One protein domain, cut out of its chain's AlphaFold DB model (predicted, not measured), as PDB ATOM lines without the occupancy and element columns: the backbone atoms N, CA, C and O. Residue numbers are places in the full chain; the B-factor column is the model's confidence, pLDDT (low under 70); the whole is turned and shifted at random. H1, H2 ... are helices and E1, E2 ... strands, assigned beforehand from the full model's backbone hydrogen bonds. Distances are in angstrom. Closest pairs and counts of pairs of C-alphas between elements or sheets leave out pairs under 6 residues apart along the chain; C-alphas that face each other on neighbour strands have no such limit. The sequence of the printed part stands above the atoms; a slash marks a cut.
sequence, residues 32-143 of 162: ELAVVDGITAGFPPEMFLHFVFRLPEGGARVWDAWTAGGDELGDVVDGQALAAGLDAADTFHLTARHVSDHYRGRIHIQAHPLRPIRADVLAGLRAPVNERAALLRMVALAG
ATOM      1  N   GLU A  32      20.081  17.301  56.440       90.75
ATOM      2  CA  GLU A  32      19.867  18.064  55.211       90.75
ATOM      3  C   GLU A  32      19.268  17.198  54.105       90.75
ATOM      4  O   GLU A  32      18.300  17.631  53.486       90.75
ATOM      5  N   LEU A  33      19.751  15.964  53.923       91.06
ATOM      6  CA  LEU A  33      19.172  15.002  52.982       91.06
ATOM      7  C   LEU A  33      17.704  14.706  53.307       91.06
ATOM      8  O   LEU A  33      16.851  14.848  52.439       91.06
ATOM      9  N   ALA A  34      17.376  14.413  54.571       91.31
ATOM     10  CA  ALA A  34      15.987  14.188  54.975       91.31
ATOM     11  C   ALA A  34      15.088  15.415  54.718       91.31
ATOM     12  O   ALA A  34      13.908  15.282  54.381       91.31
ATOM     13  N   VAL A  35      15.636  16.626  54.863       93.69
ATOM     14  CA  VAL A  35      14.934  17.873  54.533       93.69
ATOM     15  C   VAL A  35      14.756  18.032  53.022       93.69
ATOM     16  O   VAL A  35      13.660  18.400  52.597       93.69
ATOM     17  N   VAL A  36      15.790  17.756  52.221       95.50
ATOM     18  CA  VAL A  36      15.731  17.780  50.751       95.50
ATOM     19  C   VAL A  36      14.676  16.798  50.252       95.50
ATOM     20  O   VAL A  36      13.783  17.214  49.515       95.50
ATOM     21  N   ASP A  37      14.695  15.549  50.716       93.69
ATOM     22  CA  ASP A  37      13.728  14.516  50.329       93.69
ATOM     23  C   ASP A  37      12.297  14.926  50.696       93.69
ATOM     24  O   ASP A  37      11.383  14.896  49.865       93.69
ATOM     25  N   GLY A  38      12.103  15.396  51.934       94.00
ATOM     26  CA  GLY A  38      10.795  15.828  52.422       94.00
ATOM     27  C   GLY A  38      10.236  17.048  51.685       94.00
ATOM     28  O   GLY A  38       9.022  17.161  51.525       94.00
ATOM     29  N   ILE A  39      11.091  17.971  51.236       94.88
ATOM     30  CA  ILE A  39      10.672  19.120  50.422       94.88
ATOM     31  C   ILE A  39      10.384  18.683  48.984       94.88
ATOM     32  O   ILE A  39       9.360  19.079  48.432       94.88
ATOM     33  N   THR A  40      11.254  17.861  48.396       96.38
ATOM     34  CA  THR A  40      11.151  17.396  47.003       96.38
ATOM     35  C   THR A  40       9.825  16.684  46.749       96.38
ATOM     36  O   THR A  40       9.186  16.931  45.729       96.38
ATOM     37  N   ALA A  41       9.340  15.893  47.712       93.81
ATOM     38  CA  ALA A  41       8.042  15.217  47.633       93.81
ATOM     39  C   ALA A  41       6.827  16.164  47.498       93.81
ATOM     40  O   ALA A  41       5.751  15.721  47.104       93.81
ATOM     41  N   GLY A  42       6.976  17.452  47.830       96.31
ATOM     42  CA  GLY A  42       5.922  18.464  47.704       96.31
ATOM     43  C   GLY A  42       5.874  19.180  46.350       96.31
ATOM     44  O   GLY A  42       4.956  19.971  46.128       96.31
ATOM     45  N   PHE A  43       6.841  18.944  45.460       98.00
ATOM     46  CA  PHE A  43       6.894  19.576  44.142       98.00
ATOM     47  C   PHE A  43       6.229  18.709  43.057       98.00
ATOM     48  O   PHE A  43       6.188  17.484  43.184       98.00
ATOM     49  N   PRO A  44       5.710  19.322  41.973       97.81
ATOM     50  CA  PRO A  44       5.226  18.579  40.809       97.81
ATOM     51  C   PRO A  44       6.331  17.704  40.190       97.81
ATOM     52  O   PRO A  44       7.507  18.014  40.370       97.81
ATOM     53  N   PRO A  45       5.980  16.649  39.431       98.38
ATOM     54  CA  PRO A  45       6.968  15.817  38.746       98.38
ATOM     55  C   PRO A  45       7.765  16.609  37.700       98.38
ATOM     56  O   PRO A  45       7.356  17.692  37.272       98.38
ATOM     57  N   GLU A  46       8.865  16.018  37.229       98.31
ATOM     58  CA  GLU A  46       9.702  16.551  36.146       98.31
ATOM     59  C   GLU A  46      10.318  17.941  36.419       98.31
ATOM     60  O   GLU A  46      10.472  18.781  35.528       98.31
ATOM     61  N   MET A  47      10.696  18.174  37.672       98.56
ATOM     62  CA  MET A  47      11.430  19.340  38.152       98.56
ATOM     63  C   MET A  47      12.883  18.987  38.481       98.56
ATOM     64  O   MET A  47      13.163  17.937  39.066       98.56
ATOM     65  N   PHE A  48      13.779  19.924  38.182       98.12
ATOM     66  CA  PHE A  48      15.091  20.038  38.812       98.12
ATOM     67  C   PHE A  48      15.005  21.073  39.944       98.12
ATOM     68  O   PHE A  48      14.504  22.180  39.737       98.12
ATOM     69  N   LEU A  49      15.472  20.715  41.137       98.19
ATOM     70  CA  LEU A  49      15.447  21.558  42.328       98.19
ATOM     71  C   LEU A  49      16.877  21.871  42.777       98.19
ATOM     72  O   LEU A  49      17.634  20.962  43.115       98.19
ATOM     73  N   HIS A  50      17.217  23.157  42.837       97.56
ATOM     74  CA  HIS A  50      18.483  23.636  43.382       97.56
ATOM     75  C   HIS A  50      18.259  24.236  44.772       97.56
ATOM     76  O   HIS A  50      17.608  25.271  44.928       97.56
ATOM     77  N   PHE A  51      18.784  23.579  45.800       97.44
ATOM     78  CA  PHE A  51      18.670  24.000  47.190       97.44
ATOM     79  C   PHE A  51      19.912  24.772  47.612       97.44
ATOM     80  O   PHE A  51      21.031  24.315  47.414       97.44
ATOM     81  N   VAL A  52      19.709  25.891  48.298       97.00
ATOM     82  CA  VAL A  52      20.760  26.704  48.905       97.00
ATOM     83  C   VAL A  52      20.477  26.831  50.401       97.00
ATOM     84  O   VAL A  52      19.606  27.589  50.840       97.00
ATOM     85  N   PHE A  53      21.235  26.087  51.203       95.12
ATOM     86  CA  PHE A  53      21.214  26.138  52.661       95.12
ATOM     87  C   PHE A  53      22.165  27.229  53.139       95.12
ATOM     88  O   PHE A  53      23.383  27.078  53.055       95.12
ATOM     89  N   ARG A  54      21.626  28.335  53.663       92.69
ATOM     90  CA  ARG A  54      22.448  29.415  54.231       92.69
ATOM     91  C   ARG A  54      22.890  29.064  55.649       92.69
ATOM     92  O   ARG A  54      22.049  28.825  56.521       92.69
ATOM     93  N   LEU A  55      24.201  29.057  55.878       88.38
ATOM     94  CA  LEU A  55      24.793  28.694  57.162       88.38
ATOM     95  C   LEU A  55      24.819  29.902  58.125       88.38
ATOM     96  O   LEU A  55      25.103  31.018  57.681       88.38
ATOM     97  N   PRO A  56      24.519  29.723  59.430       85.38
ATOM     98  CA  PRO A  56      24.534  30.810  60.423       85.38
ATOM     99  C   PRO A  56      25.867  31.564  60.520       85.38
ATOM    100  O   PRO A  56      25.889  32.777  60.693       85.38
ATOM    101  N   GLU A  57      26.962  30.827  60.396       88.06
ATOM    102  CA  GLU A  57      28.354  31.270  60.430       88.06
ATOM    103  C   GLU A  57      28.806  31.991  59.147       88.06
ATOM    104  O   GLU A  57      29.935  32.469  59.068       88.06
ATOM    105  N   GLY A  58      27.922  32.099  58.152       87.00
ATOM    106  CA  GLY A  58      28.243  32.577  56.814       87.00
ATOM    107  C   GLY A  58      28.519  31.431  55.839       87.00
ATOM    108  O   GLY A  58      28.809  30.300  56.220       87.00
ATOM    109  N   GLY A  59      28.397  31.732  54.545       91.50
ATOM    110  CA  GLY A  59      28.489  30.740  53.474       91.50
ATOM    111  C   GLY A  59      27.174  30.006  53.195       91.50
ATOM    112  O   GLY A  59      26.118  30.301  53.767       91.50
ATOM    113  N   ALA A  60      27.240  29.063  52.260       93.69
ATOM    114  CA  ALA A  60      26.103  28.252  51.857       93.69
ATOM    115  C   ALA A  60      26.543  26.845  51.455       93.69
ATOM    116  O   ALA A  60      27.656  26.646  50.969       93.69
ATOM    117  N   ARG A  61      25.640  25.884  51.629       93.00
ATOM    118  CA  ARG A  61      25.751  24.544  51.059       93.00
ATOM    119  C   ARG A  61      24.652  24.352  50.031       93.00
ATOM    120  O   ARG A  61      23.523  24.788  50.257       93.00
ATOM    121  N   VAL A  62      24.993  23.713  48.920       94.38
ATOM    122  CA  VAL A  62      24.051  23.453  47.837       94.38
ATOM    123  C   VAL A  62      23.718  21.974  47.746       94.38
ATOM    124  O   VAL A  62      24.586  21.138  47.987       94.38
ATOM    125  N   TRP A  63      22.470  21.678  47.405       95.88
ATOM    126  CA  TRP A  63      22.005  20.335  47.078       95.88
ATOM    127  C   TRP A  63      21.193  20.398  45.791       95.88
ATOM    128  O   TRP A  63      20.378  21.302  45.624       95.88
ATOM    129  N   ASP A  64      21.406  19.434  44.909       96.56
ATOM    130  CA  ASP A  64      20.622  19.259  43.693       96.56
ATOM    131  C   ASP A  64      19.722  18.033  43.882       96.56
ATOM    132  O   ASP A  64      20.182  16.989  44.350       96.56
ATOM    133  N   ALA A  65      18.438  18.164  43.555       97.25
ATOM    134  CA  ALA A  65      17.482  17.065  43.615       97.25
ATOM    135  C   ALA A  65      16.534  17.088  42.418       97.25
ATOM    136  O   ALA A  65      16.326  18.121  41.776       97.25
ATOM    137  N   TRP A  66      15.919  15.941  42.150       98.06
ATOM    138  CA  TRP A  66      14.967  15.766  41.064       98.06
ATOM    139  C   TRP A  66      13.692  15.140  41.605       98.06
ATOM    140  O   TRP A  66      13.718  14.191  42.386       98.06
ATOM    141  N   THR A  67      12.558  15.693  41.192       98.31
ATOM    142  CA  THR A  67      11.251  15.062  41.432       98.31
ATOM    143  C   THR A  67      11.054  13.882  40.476       98.31
ATOM    144  O   THR A  67      11.818  13.740  39.523       98.31
ATOM    145  N   ALA A  68       9.997  13.086  40.664       97.94
ATOM    146  CA  ALA A  68       9.693  11.928  39.818       97.94
ATOM    147  C   ALA A  68       9.818  12.224  38.305       97.94
ATOM    148  O   ALA A  68       9.191  13.162  37.803       97.94
ATOM    149  N   GLY A  69      10.634  11.428  37.603       97.94
ATOM    150  CA  GLY A  69      10.915  11.548  36.165       97.94
ATOM    151  C   GLY A  69      11.825  12.717  35.766       97.94
ATOM    152  O   GLY A  69      12.103  12.919  34.581       97.94
ATOM    153  N   GLY A  70      12.236  13.553  36.723       97.94
ATOM    154  CA  GLY A  70      13.039  14.745  36.466       97.94
ATOM    155  C   GLY A  70      14.507  14.439  36.198       97.94
ATOM    156  O   GLY A  70      15.150  15.151  35.436       97.94
ATOM    157  N   ASP A  71      15.034  13.372  36.777       97.50
ATOM    158  CA  ASP A  71      16.388  12.887  36.546       97.50
ATOM    159  C   ASP A  71      16.569  12.411  35.099       97.50
ATOM    160  O   ASP A  71      17.428  12.938  34.385       97.50
ATOM    161  N   GLU A  72      15.712  11.505  34.614       98.38
ATOM    162  CA  GLU A  72      15.825  11.020  33.233       98.38
ATOM    163  C   GLU A  72      15.538  12.127  32.215       98.38
ATOM    164  O   GLU A  72      16.232  12.245  31.201       98.38
ATOM    165  N   LEU A  73      14.539  12.978  32.479       98.62
ATOM    166  CA  LEU A  73      14.244  14.111  31.606       98.62
ATOM    167  C   LEU A  73      15.380  15.141  31.606       98.62
ATOM    168  O   LEU A  73      15.692  15.691  30.549       98.62
ATOM    169  N   GLY A  74      16.008  15.393  32.755       98.31
ATOM    170  CA  GLY A  74      17.144  16.300  32.874       98.31
ATOM    171  C   GLY A  74      18.324  15.840  32.020       98.31
ATOM    172  O   GLY A  74      18.858  16.627  31.239       98.31
ATOM    173  N   ASP A  75      18.665  14.550  32.071       98.50
ATOM    174  CA  ASP A  75      19.719  13.967  31.230       98.50
ATOM    175  C   ASP A  75      19.397  14.080  29.727       98.50
ATOM    176  O   ASP A  75      20.287  14.311  28.900       98.50
ATOM    177  N   VAL A  76      18.120  13.940  29.353       98.62
ATOM    178  CA  VAL A  76      17.667  14.139  27.967       98.62
ATOM    179  C   VAL A  76      17.841  15.596  27.539       98.62
ATOM    180  O   VAL A  76      18.351  15.842  26.443       98.62
ATOM    181  N   VAL A  77      17.446  16.557  28.380       98.62
ATOM    182  CA  VAL A  77      17.638  17.993  28.111       98.62
ATOM    183  C   VAL A  77      19.117  18.303  27.920       98.62
ATOM    184  O   VAL A  77      19.477  18.944  26.935       98.62
ATOM    185  N   ASP A  78      19.974  17.792  28.800       98.31
ATOM    186  CA  ASP A  78      21.419  17.996  28.738       98.31
ATOM    187  C   ASP A  78      22.019  17.459  27.436       98.31
ATOM    188  O   ASP A  78      22.774  18.159  26.757       98.31
ATOM    189  N   GLY A  79      21.643  16.240  27.039       98.19
ATOM    190  CA  GLY A  79      22.082  15.649  25.776       98.19
ATOM    191  C   GLY A  79      21.643  16.468  24.558       98.19
ATOM    192  O   GLY A  79      22.446  16.726  23.660       98.19
ATOM    193  N   GLN A  80      20.386  16.922  24.542       98.62
ATOM    194  CA  GLN A  80      19.849  17.767  23.472       98.62
ATOM    195  C   GLN A  80      20.555  19.127  23.417       98.62
ATOM    196  O   GLN A  80      20.901  19.599  22.333       98.62
ATOM    197  N   ALA A  81      20.823  19.732  24.573       98.25
ATOM    198  CA  ALA A  81      21.453  21.037  24.648       98.25
ATOM    199  C   ALA A  81      22.916  21.009  24.195       98.25
ATOM    200  O   ALA A  81      23.348  21.861  23.411       98.25
ATOM    201  N   LEU A  82      23.662  19.988  24.619       97.56
ATOM    202  CA  LEU A  82      25.030  19.754  24.165       97.56
ATOM    203  C   LEU A  82      25.092  19.503  22.655       97.56
ATOM    204  O   LEU A  82      25.951  20.074  21.982       97.56
ATOM    205  N   ALA A  83      24.173  18.700  22.108       97.75
ATOM    206  CA  ALA A  83      24.101  18.436  20.670       97.75
ATOM    207  C   ALA A  83      23.787  19.702  19.853       97.75
ATOM    208  O   ALA A  83      24.317  19.881  18.760       97.75
ATOM    209  N   ALA A  84      22.974  20.607  20.402       97.25
ATOM    210  CA  ALA A  84      22.674  21.905  19.803       97.25
ATOM    211  C   ALA A  84      23.802  22.943  19.978       97.25
ATOM    212  O   ALA A  84      23.674  24.073  19.499       97.25
ATOM    213  N   GLY A  85      24.890  22.608  20.678       96.56
ATOM    214  CA  GLY A  85      25.977  23.544  20.967       96.56
ATOM    215  C   GLY A  85      25.534  24.713  21.851       96.56
ATOM    216  O   GLY A  85      25.957  25.842  21.618       96.56
ATOM    217  N   LEU A  86      24.620  24.482  22.797       97.31
ATOM    218  CA  LEU A  86      24.276  25.460  23.833       97.31
ATOM    219  C   LEU A  86      25.407  25.553  24.866       97.31
ATOM    220  O   LEU A  86      26.089  24.567  25.171       97.31
ATOM    221  N   ASP A  87      25.609  26.749  25.408       95.12
ATOM    222  CA  ASP A  87      26.651  27.019  26.400       95.12
ATOM    223  C   ASP A  87      26.090  27.492  27.747       95.12
ATOM    224  O   ASP A  87      24.881  27.467  27.997       95.12
ATOM    225  N   ALA A  88      26.982  27.865  28.665       94.06
ATOM    226  CA  ALA A  88      26.608  28.271  30.011       94.06
ATOM    227  C   ALA A  88      25.659  29.480  30.032       94.06
ATOM    228  O   ALA A  88      24.742  29.498  30.849       94.06
ATOM    229  N   ALA A  89      25.819  30.462  29.132       96.44
ATOM    230  CA  ALA A  89      24.900  31.604  29.088       96.44
ATOM    231  C   ALA A  89      23.496  31.154  28.690       96.44
ATOM    232  O   ALA A  89      22.524  31.566  29.320       96.44
ATOM    233  N   ASP A  90      23.399  30.263  27.702       97.75
ATOM    234  CA  ASP A  90      22.122  29.676  27.309       97.75
ATOM    235  C   ASP A  90      21.507  28.877  28.468       97.75
ATOM    236  O   ASP A  90      20.312  28.982  28.722       97.75
ATOM    237  N   THR A  91      22.323  28.154  29.244       96.25
ATOM    238  CA  THR A  91      21.836  27.437  30.438       96.25
ATOM    239  C   THR A  91      21.183  28.386  31.439       96.25
ATOM    240  O   THR A  91      20.055  28.140  31.868       96.25
ATOM    241  N   PHE A  92      21.852  29.487  31.794       95.88
ATOM    242  CA  PHE A  92      21.306  30.458  32.746       95.88
ATOM    243  C   PHE A  92      20.057  31.147  32.207       95.88
ATOM    244  O   PHE A  92      19.070  31.250  32.929       95.88
ATOM    245  N   HIS A  93      20.070  31.561  30.940       97.44
ATOM    246  CA  HIS A  93      18.926  32.222  30.323       97.44
ATOM    247  C   HIS A  93      17.680  31.323  30.336       97.44
ATOM    248  O   HIS A  93      16.615  31.722  30.811       97.44
ATOM    249  N   LEU A  94      17.825  30.080  29.869       97.88
ATOM    250  CA  LEU A  94      16.707  29.148  29.745       97.88
ATOM    251  C   LEU A  94      16.183  28.683  31.105       97.88
ATOM    252  O   LEU A  94      14.973  28.591  31.296       97.88
ATOM    253  N   THR A  95      17.066  28.419  32.070       96.81
ATOM    254  CA  THR A  95      16.646  27.991  33.414       96.81
ATOM    255  C   THR A  95      16.027  29.130  34.223       96.81
ATOM    256  O   THR A  95      15.054  28.886  34.937       96.81
ATOM    257  N   ALA A  96      16.523  30.367  34.086       96.75
ATOM    258  CA  ALA A  96      15.979  31.539  34.774       96.75
ATOM    259  C   ALA A  96      14.606  31.964  34.235       96.75
ATOM    260  O   ALA A  96      13.803  32.518  34.979       96.75
ATOM    261  N   ARG A  97      14.296  31.685  32.963       97.00
ATOM    262  CA  ARG A  97      12.996  32.039  32.369       97.00
ATOM    263  C   ARG A  97      11.815  31.309  33.011       97.00
ATOM    264  O   ARG A  97      10.701  31.826  33.001       97.00
ATOM    265  N   HIS A  98      12.066  30.114  33.545       96.06
ATOM    266  CA  HIS A  98      11.039  29.232  34.104       96.06
ATOM    267  C   HIS A  98      11.201  28.978  35.602       96.06
ATOM    268  O   HIS A  98      10.431  28.203  36.167       96.06
ATOM    269  N   VAL A  99      12.205  29.584  36.242       97.75
ATOM    270  CA  VAL A  99      12.478  29.346  37.661       97.75
ATOM    271  C   VAL A  99      11.340  29.870  38.529       97.75
ATOM    272  O   VAL A  99      10.789  30.943  38.293       97.75
ATOM    273  N   SER A 100      11.000  29.104  39.558       98.19
ATOM    274  CA  SER A 100      10.183  29.565  40.676       98.19
ATOM    275  C   SER A 100      10.999  29.477  41.960       98.19
ATOM    276  O   SER A 100      11.582  28.435  42.260       98.19
ATOM    277  N   ASP A 101      11.053  30.570  42.716       98.12
ATOM    278  CA  ASP A 101      11.786  30.637  43.978       98.12
ATOM    279  C   ASP A 101      10.871  30.314  45.164       98.12
ATOM    280  O   ASP A 101       9.811  30.917  45.351       98.12
ATOM    281  N   HIS A 102      11.313  29.388  46.010       98.06
ATOM    282  CA  HIS A 102      10.629  28.994  47.236       98.06
ATOM    283  C   HIS A 102      11.562  29.138  48.436       98.06
ATOM    284  O   HIS A 102      12.774  28.940  48.343       98.06
ATOM    285  N   TYR A 103      10.988  29.450  49.597       96.75
ATOM    286  CA  TYR A 103      11.744  29.625  50.833       96.75
ATOM    287  C   TYR A 103      11.132  28.808  51.965       96.75
ATOM    288  O   TYR A 103       9.927  28.861  52.210       96.75
ATOM    289  N   ARG A 104      11.984  28.092  52.701       93.81
ATOM    290  CA  ARG A 104      11.616  27.402  53.942       93.81
ATOM    291  C   ARG A 104      12.649  27.716  55.016       93.81
ATOM    292  O   ARG A 104      13.716  27.109  55.086       93.81
ATOM    293  N   GLY A 105      12.340  28.701  55.857       92.31
ATOM    294  CA  GLY A 105      13.295  29.214  56.839       92.31
ATOM    295  C   GLY A 105      14.532  29.802  56.150       92.31
ATOM    296  O   GLY A 105      14.422  30.779  55.419       92.31
ATOM    297  N   ARG A 106      15.710  29.204  56.381       91.50
ATOM    298  CA  ARG A 106      16.996  29.623  55.776       91.50
ATOM    299  C   ARG A 106      17.347  28.885  54.478       91.50
ATOM    300  O   ARG A 106      18.444  29.074  53.954       91.50
ATOM    301  N   ILE A 107      16.444  28.039  53.994       96.00
ATOM    302  CA  ILE A 107      16.618  27.265  52.768       96.00
ATOM    303  C   ILE A 107      15.936  28.030  51.641       96.00
ATOM    304  O   ILE A 107      14.741  28.322  51.723       96.00
ATOM    305  N   HIS A 108      16.702  28.355  50.608       97.88
ATOM    306  CA  HIS A 108      16.192  28.859  49.337       97.88
ATOM    307  C   HIS A 108      16.188  27.703  48.340       97.88
ATOM    308  O   HIS A 108      17.156  26.956  48.271       97.88
ATOM    309  N   ILE A 109      15.086  27.518  47.626       98.44
ATOM    310  CA  ILE A 109      14.885  26.431  46.673       98.44
ATOM    311  C   ILE A 109      14.522  27.075  45.343       98.44
ATOM    312  O   ILE A 109      13.545  27.820  45.268       98.44
ATOM    313  N   GLN A 110      15.289  26.781  44.305       98.50
ATOM    314  CA  GLN A 110      14.975  27.173  42.940       98.50
ATOM    315  C   GLN A 110      14.386  25.960  42.231       98.50
ATOM    316  O   GLN A 110      15.054  24.935  42.092       98.50
ATOM    317  N   ALA A 111      13.120  26.055  41.836       98.50
ATOM    318  CA  ALA A 111      12.417  24.995  41.136       98.50
ATOM    319  C   ALA A 111      12.399  25.283  39.635       98.50
ATOM    320  O   ALA A 111      11.893  26.318  39.197       98.50
ATOM    321  N   HIS A 112      12.954  24.360  38.855       98.38
ATOM    322  CA  HIS A 112      13.117  24.481  37.414       98.38
ATOM    323  C   HIS A 112      12.289  23.398  36.704       98.38
ATOM    324  O   HIS A 112      12.683  22.227  36.714       98.38
ATOM    325  N   PRO A 113      11.158  23.751  36.068       98.56
ATOM    326  CA  PRO A 113      10.354  22.786  35.331       98.56
ATOM    327  C   PRO A 113      11.076  22.381  34.045       98.56
ATOM    328  O   PRO A 113      11.376  23.211  33.184       98.56
ATOM    329  N   LEU A 114      11.336  21.084  33.882       98.69
ATOM    330  CA  LEU A 114      12.200  20.596  32.808       98.69
ATOM    331  C   LEU A 114      11.496  20.549  31.449       98.69
ATOM    332  O   LEU A 114      12.143  20.762  30.427       98.69
ATOM    333  N   ARG A 115      10.173  20.332  31.402       98.50
ATOM    334  CA  ARG A 115       9.408  20.346  30.137       98.50
ATOM    335  C   ARG A 115       9.484  21.694  29.405       98.50
ATOM    336  O   ARG A 115       9.839  21.678  28.227       98.50
ATOM    337  N   PRO A 116       9.190  22.844  30.041       98.56
ATOM    338  CA  PRO A 116       9.377  24.151  29.411       98.56
ATOM    339  C   PRO A 116      10.821  24.412  28.974       98.56
ATOM    340  O   PRO A 116      11.044  24.865  27.854       98.56
ATOM    341  N   ILE A 117      11.806  24.052  29.804       98.62
ATOM    342  CA  ILE A 117      13.228  24.203  29.458       98.62
ATOM    343  C   ILE A 117      13.572  23.370  28.216       98.62
ATOM    344  O   ILE A 117      14.209  23.873  27.292       98.62
ATOM    345  N   ARG A 118      13.098  22.121  28.146       98.56
ATOM    346  CA  ARG A 118      13.257  21.244  26.978       98.56
ATOM    347  C   ARG A 118      12.583  21.794  25.726       98.56
ATOM    348  O   ARG A 118      13.074  21.561  24.624       98.56
ATOM    349  N   ALA A 119      11.450  22.477  25.862       98.69
ATOM    350  CA  ALA A 119      10.790  23.111  24.728       98.69
ATOM    351  C   ALA A 119      11.647  24.258  24.167       98.69
ATOM    352  O   ALA A 119      11.857  24.310  22.958       98.69
ATOM    353  N   ASP A 120      12.209  25.109  25.031       98.56
ATOM    354  CA  ASP A 120      13.058  26.233  24.611       98.56
ATOM    355  C   ASP A 120      14.408  25.755  24.022       98.56
ATOM    356  O   ASP A 120      14.768  26.157  22.915       98.56
ATOM    357  N   VAL A 121      15.090  24.833  24.722       98.44
ATOM    358  CA  VAL A 121      15.647  23.590  24.154       98.44
ATOM    359  C   VAL A 121      15.615  23.414  22.633       98.44
ATOM    360  O   VAL A 121      16.459  23.855  21.851       98.44
ATOM    361  N   LEU A 122      14.573  22.684  22.246       98.50
ATOM    362  CA  LEU A 122      14.263  22.242  20.898       98.50
ATOM    363  C   LEU A 122      13.897  23.393  19.958       98.50
ATOM    364  O   LEU A 122      14.118  23.276  18.756       98.50
ATOM    365  N   ALA A 123      13.376  24.500  20.488       98.06
ATOM    366  CA  ALA A 123      13.145  25.721  19.723       98.06
ATOM    367  C   ALA A 123      14.452  26.450  19.355       98.06
ATOM    368  O   ALA A 123      14.427  27.384  18.554       98.06
ATOM    369  N   GLY A 124      15.593  26.036  19.921       97.44
ATOM    370  CA  GLY A 124      16.897  26.634  19.650       97.44
ATOM    371  C   GLY A 124      17.058  28.028  20.253       97.44
ATOM    372  O   GLY A 124      17.861  28.814  19.744       97.44
ATOM    373  N   LEU A 125      16.297  28.346  21.307       98.00
ATOM    374  CA  LEU A 125      16.372  29.640  21.977       98.00
ATOM    375  C   LEU A 125      17.770  29.846  22.581       98.00
ATOM    376  O   LEU A 125      18.371  28.928  23.141       98.00
ATOM    377  N   ARG A 126      18.294  31.067  22.451       97.81
ATOM    378  CA  ARG A 126      19.633  31.454  22.914       97.81
ATOM    379  C   ARG A 126      19.554  32.609  23.891       97.81
ATOM    380  O   ARG A 126      18.655  33.442  23.797       97.81
ATOM    381  N   ALA A 127      20.550  32.690  24.764       96.88
ATOM    382  CA  ALA A 127      20.743  33.846  25.614       96.88
ATOM    383  C   ALA A 127      20.955  35.118  24.770       96.88
ATOM    384  O   ALA A 127      21.750  35.105  23.819       96.88
ATOM    385  N   PRO A 128      20.309  36.237  25.136       97.06
ATOM    386  CA  PRO A 128      20.602  37.548  24.585       97.06
ATOM    387  C   PRO A 128      22.091  37.909  24.685       97.06
ATOM    388  O   PRO A 128      22.789  37.563  25.643       97.06
ATOM    389  N   VAL A 129      22.586  38.669  23.704       95.69
ATOM    390  CA  VAL A 129      24.009  39.051  23.607       95.69
ATOM    391  C   VAL A 129      24.500  39.781  24.863       95.69
ATOM    392  O   VAL A 129      25.630  39.574  25.303       95.69
ATOM    393  N   ASN A 130      23.657  40.616  25.472       95.50
ATOM    394  CA  ASN A 130      23.977  41.349  26.696       95.50
ATOM    395  C   ASN A 130      24.144  40.431  27.917       95.50
ATOM    396  O   ASN A 130      25.052  40.667  28.714       95.50
ATOM    397  N   GLU A 131      23.321  39.387  28.053       93.50
ATOM    398  CA  GLU A 131      23.435  38.399  29.136       93.50
ATOM    399  C   GLU A 131      24.716  37.577  28.985       93.50
ATOM    400  O   GLU A 131      25.508  37.456  29.920       93.50
ATOM    401  N   ARG A 132      24.985  37.112  27.763       94.31
ATOM    402  CA  ARG A 132      26.224  36.414  27.407       94.31
ATOM    403  C   ARG A 132      27.467  37.251  27.712       94.31
ATOM    404  O   ARG A 132      28.409  36.764  28.335       94.31
ATOM    405  N   ALA A 133      27.459  38.527  27.327       92.56
ATOM    406  CA  ALA A 133      28.551  39.453  27.618       92.56
ATOM    407  C   ALA A 133      28.717  39.709  29.125       92.56
ATOM    408  O   ALA A 133      29.844  39.853  29.600       92.56
ATOM    409  N   ALA A 134      27.622  39.772  29.887       91.38
ATOM    410  CA  ALA A 134      27.679  39.913  31.340       91.38
ATOM    411  C   ALA A 134      28.324  38.691  32.003       91.38
ATOM    412  O   ALA A 134      29.228  38.860  32.824       91.38
ATOM    413  N   LEU A 135      27.936  37.483  31.590       90.62
ATOM    414  CA  LEU A 135      28.532  36.252  32.102       90.62
ATOM    415  C   LEU A 135      30.026  36.161  31.765       90.62
ATOM    416  O   LEU A 135      30.828  35.847  32.639       90.62
ATOM    417  N   LEU A 136      30.423  36.520  30.542       89.56
ATOM    418  CA  LEU A 136      31.837  36.579  30.151       89.56
ATOM    419  C   LEU A 136      32.652  37.525  31.044       89.56
ATOM    420  O   LEU A 136      33.752  37.173  31.465       89.56
ATOM    421  N   ARG A 137      32.108  38.702  31.387       89.81
ATOM    422  CA  ARG A 137      32.770  39.623  32.327       89.81
ATOM    423  C   ARG A 137      32.919  39.007  33.716       89.81
ATOM    424  O   ARG A 137      33.978  39.146  34.318       89.81
ATOM    425  N   MET A 138      31.893  38.320  34.218       87.31
ATOM    426  CA  MET A 138      31.965  37.635  35.515       87.31
ATOM    427  C   MET A 138      33.027  36.530  35.523       87.31
ATOM    428  O   MET A 138      33.822  36.450  36.455       87.31
ATOM    429  N   VAL A 139      33.080  35.715  34.468       85.44
ATOM    430  CA  VAL A 139      34.063  34.633  34.297       85.44
ATOM    431  C   VAL A 139      35.495  35.181  34.223       85.44
ATOM    432  O   VAL A 139      36.399  34.628  34.855       85.44
ATOM    433  N   ALA A 140      35.694  36.308  33.533       85.62
ATOM    434  CA  ALA A 140      36.983  36.997  33.476       85.62
ATOM    435  C   ALA A 140      37.414  37.551  34.848       85.62
ATOM    436  O   ALA A 140      38.574  37.413  35.233       85.62
ATOM    437  N   LEU A 141      36.485  38.133  35.617       85.31
ATOM    438  CA  LEU A 141      36.756  38.625  36.975       85.31
ATOM    439  C   LEU A 141      37.093  37.497  37.957       85.31
ATOM    440  O   LEU A 141      37.888  37.702  38.870       85.31
ATOM    441  N   ALA A 142      36.529  36.305  37.758       80.25
ATOM    442  CA  ALA A 142      36.807  35.128  38.578       80.25
ATOM    443  C   ALA A 142      38.208  34.519  38.341       80.25
ATOM    444  O   ALA A 142      38.531  33.489  38.929       80.25
ATOM    445  N   GLY A 143      39.047  35.125  37.491       66.81
ATOM    446  CA  GLY A 143      40.435  34.701  37.281       66.81
ATOM    447  C   GLY A 143      40.588  33.423  36.455       66.81
ATOM    448  O   GLY A 143      41.676  32.851  36.403       66.81
TER     449      GLY A 143
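This is residues 32 to 143 of the 162 residues of an uncharacterized protein of Kitasatospora sp. CB01950 (UniProt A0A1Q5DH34). A twisted four-stranded sheet makes one half of the domain; at one end of its strands, helices H2 and H4 extend side by side, with H3 crossing H4 steeply. H1 covers part of one sheet face, and H5 reaches out past H3, its residues 137 to 141 sticking out with 142 and 143. The printed part has 112 residues, with five named helices and four named strands in the order H1 E1 E2 H2 H3 E3 E4 H4 H5; the sheet's order is E2 E1 E4 E3, all antiparallel. The class is mixed, and the whole is compact, radius of gyration of the C-alphas 15.3 A, but flat, spanning 38 by 35 by 18 A.

H1, residues 32 to 40, is on the sheet at a height over the sheet of 8.9 A; its closest C-alpha pair with E2, residues 60 to 66, is Thr 40 and Ala 65, 7.2 A. E1, residues 47 to 54, forms a hairpin with E2, with N 51 and O 63 2.8 A apart. H2, residues 70 to 83, is on the opposite face to H1 and stands up from the sheet at 60 degrees. H3, residues 88 to 97, only grazes the sheet. E3, residues 100 to 104, and E4, residues 107 to 113, form a hairpin, with N 102 and O 109 2.8 A apart; between E4 and E1, N 50 and O 110 are 2.9 A apart. H4, residues 114 to 123, touches H2 at a shallow tilt of 18 degrees, the same way, closest C-alphas Val 77 and Arg 118, 5.6 A. It touches H3 at a steep tilt of 58 degrees, closest C-alphas Leu 94 and Ile 117, 6.1 A. H5, residues 129 to 141, touches H3 with residues 131 to 135 alone, closest C-alphas Ala 89 and Arg 132, 5.3 A. In all five helices every O i to N i+4 pair is within hydrogen-bond range.

H1 begins at C-alpha 32 (19.867, 18.064, 55.211); H5 ends at C-alpha 141 (36.756, 38.625, 36.975). E1 is 21.9 A long and H2 19.6 A.

The farthest C-alphas, of Glu 57 and Ala 123, are 43.8 A apart. The printed part has no cut and no long link. Residue 143 alone is under pLDDT 70.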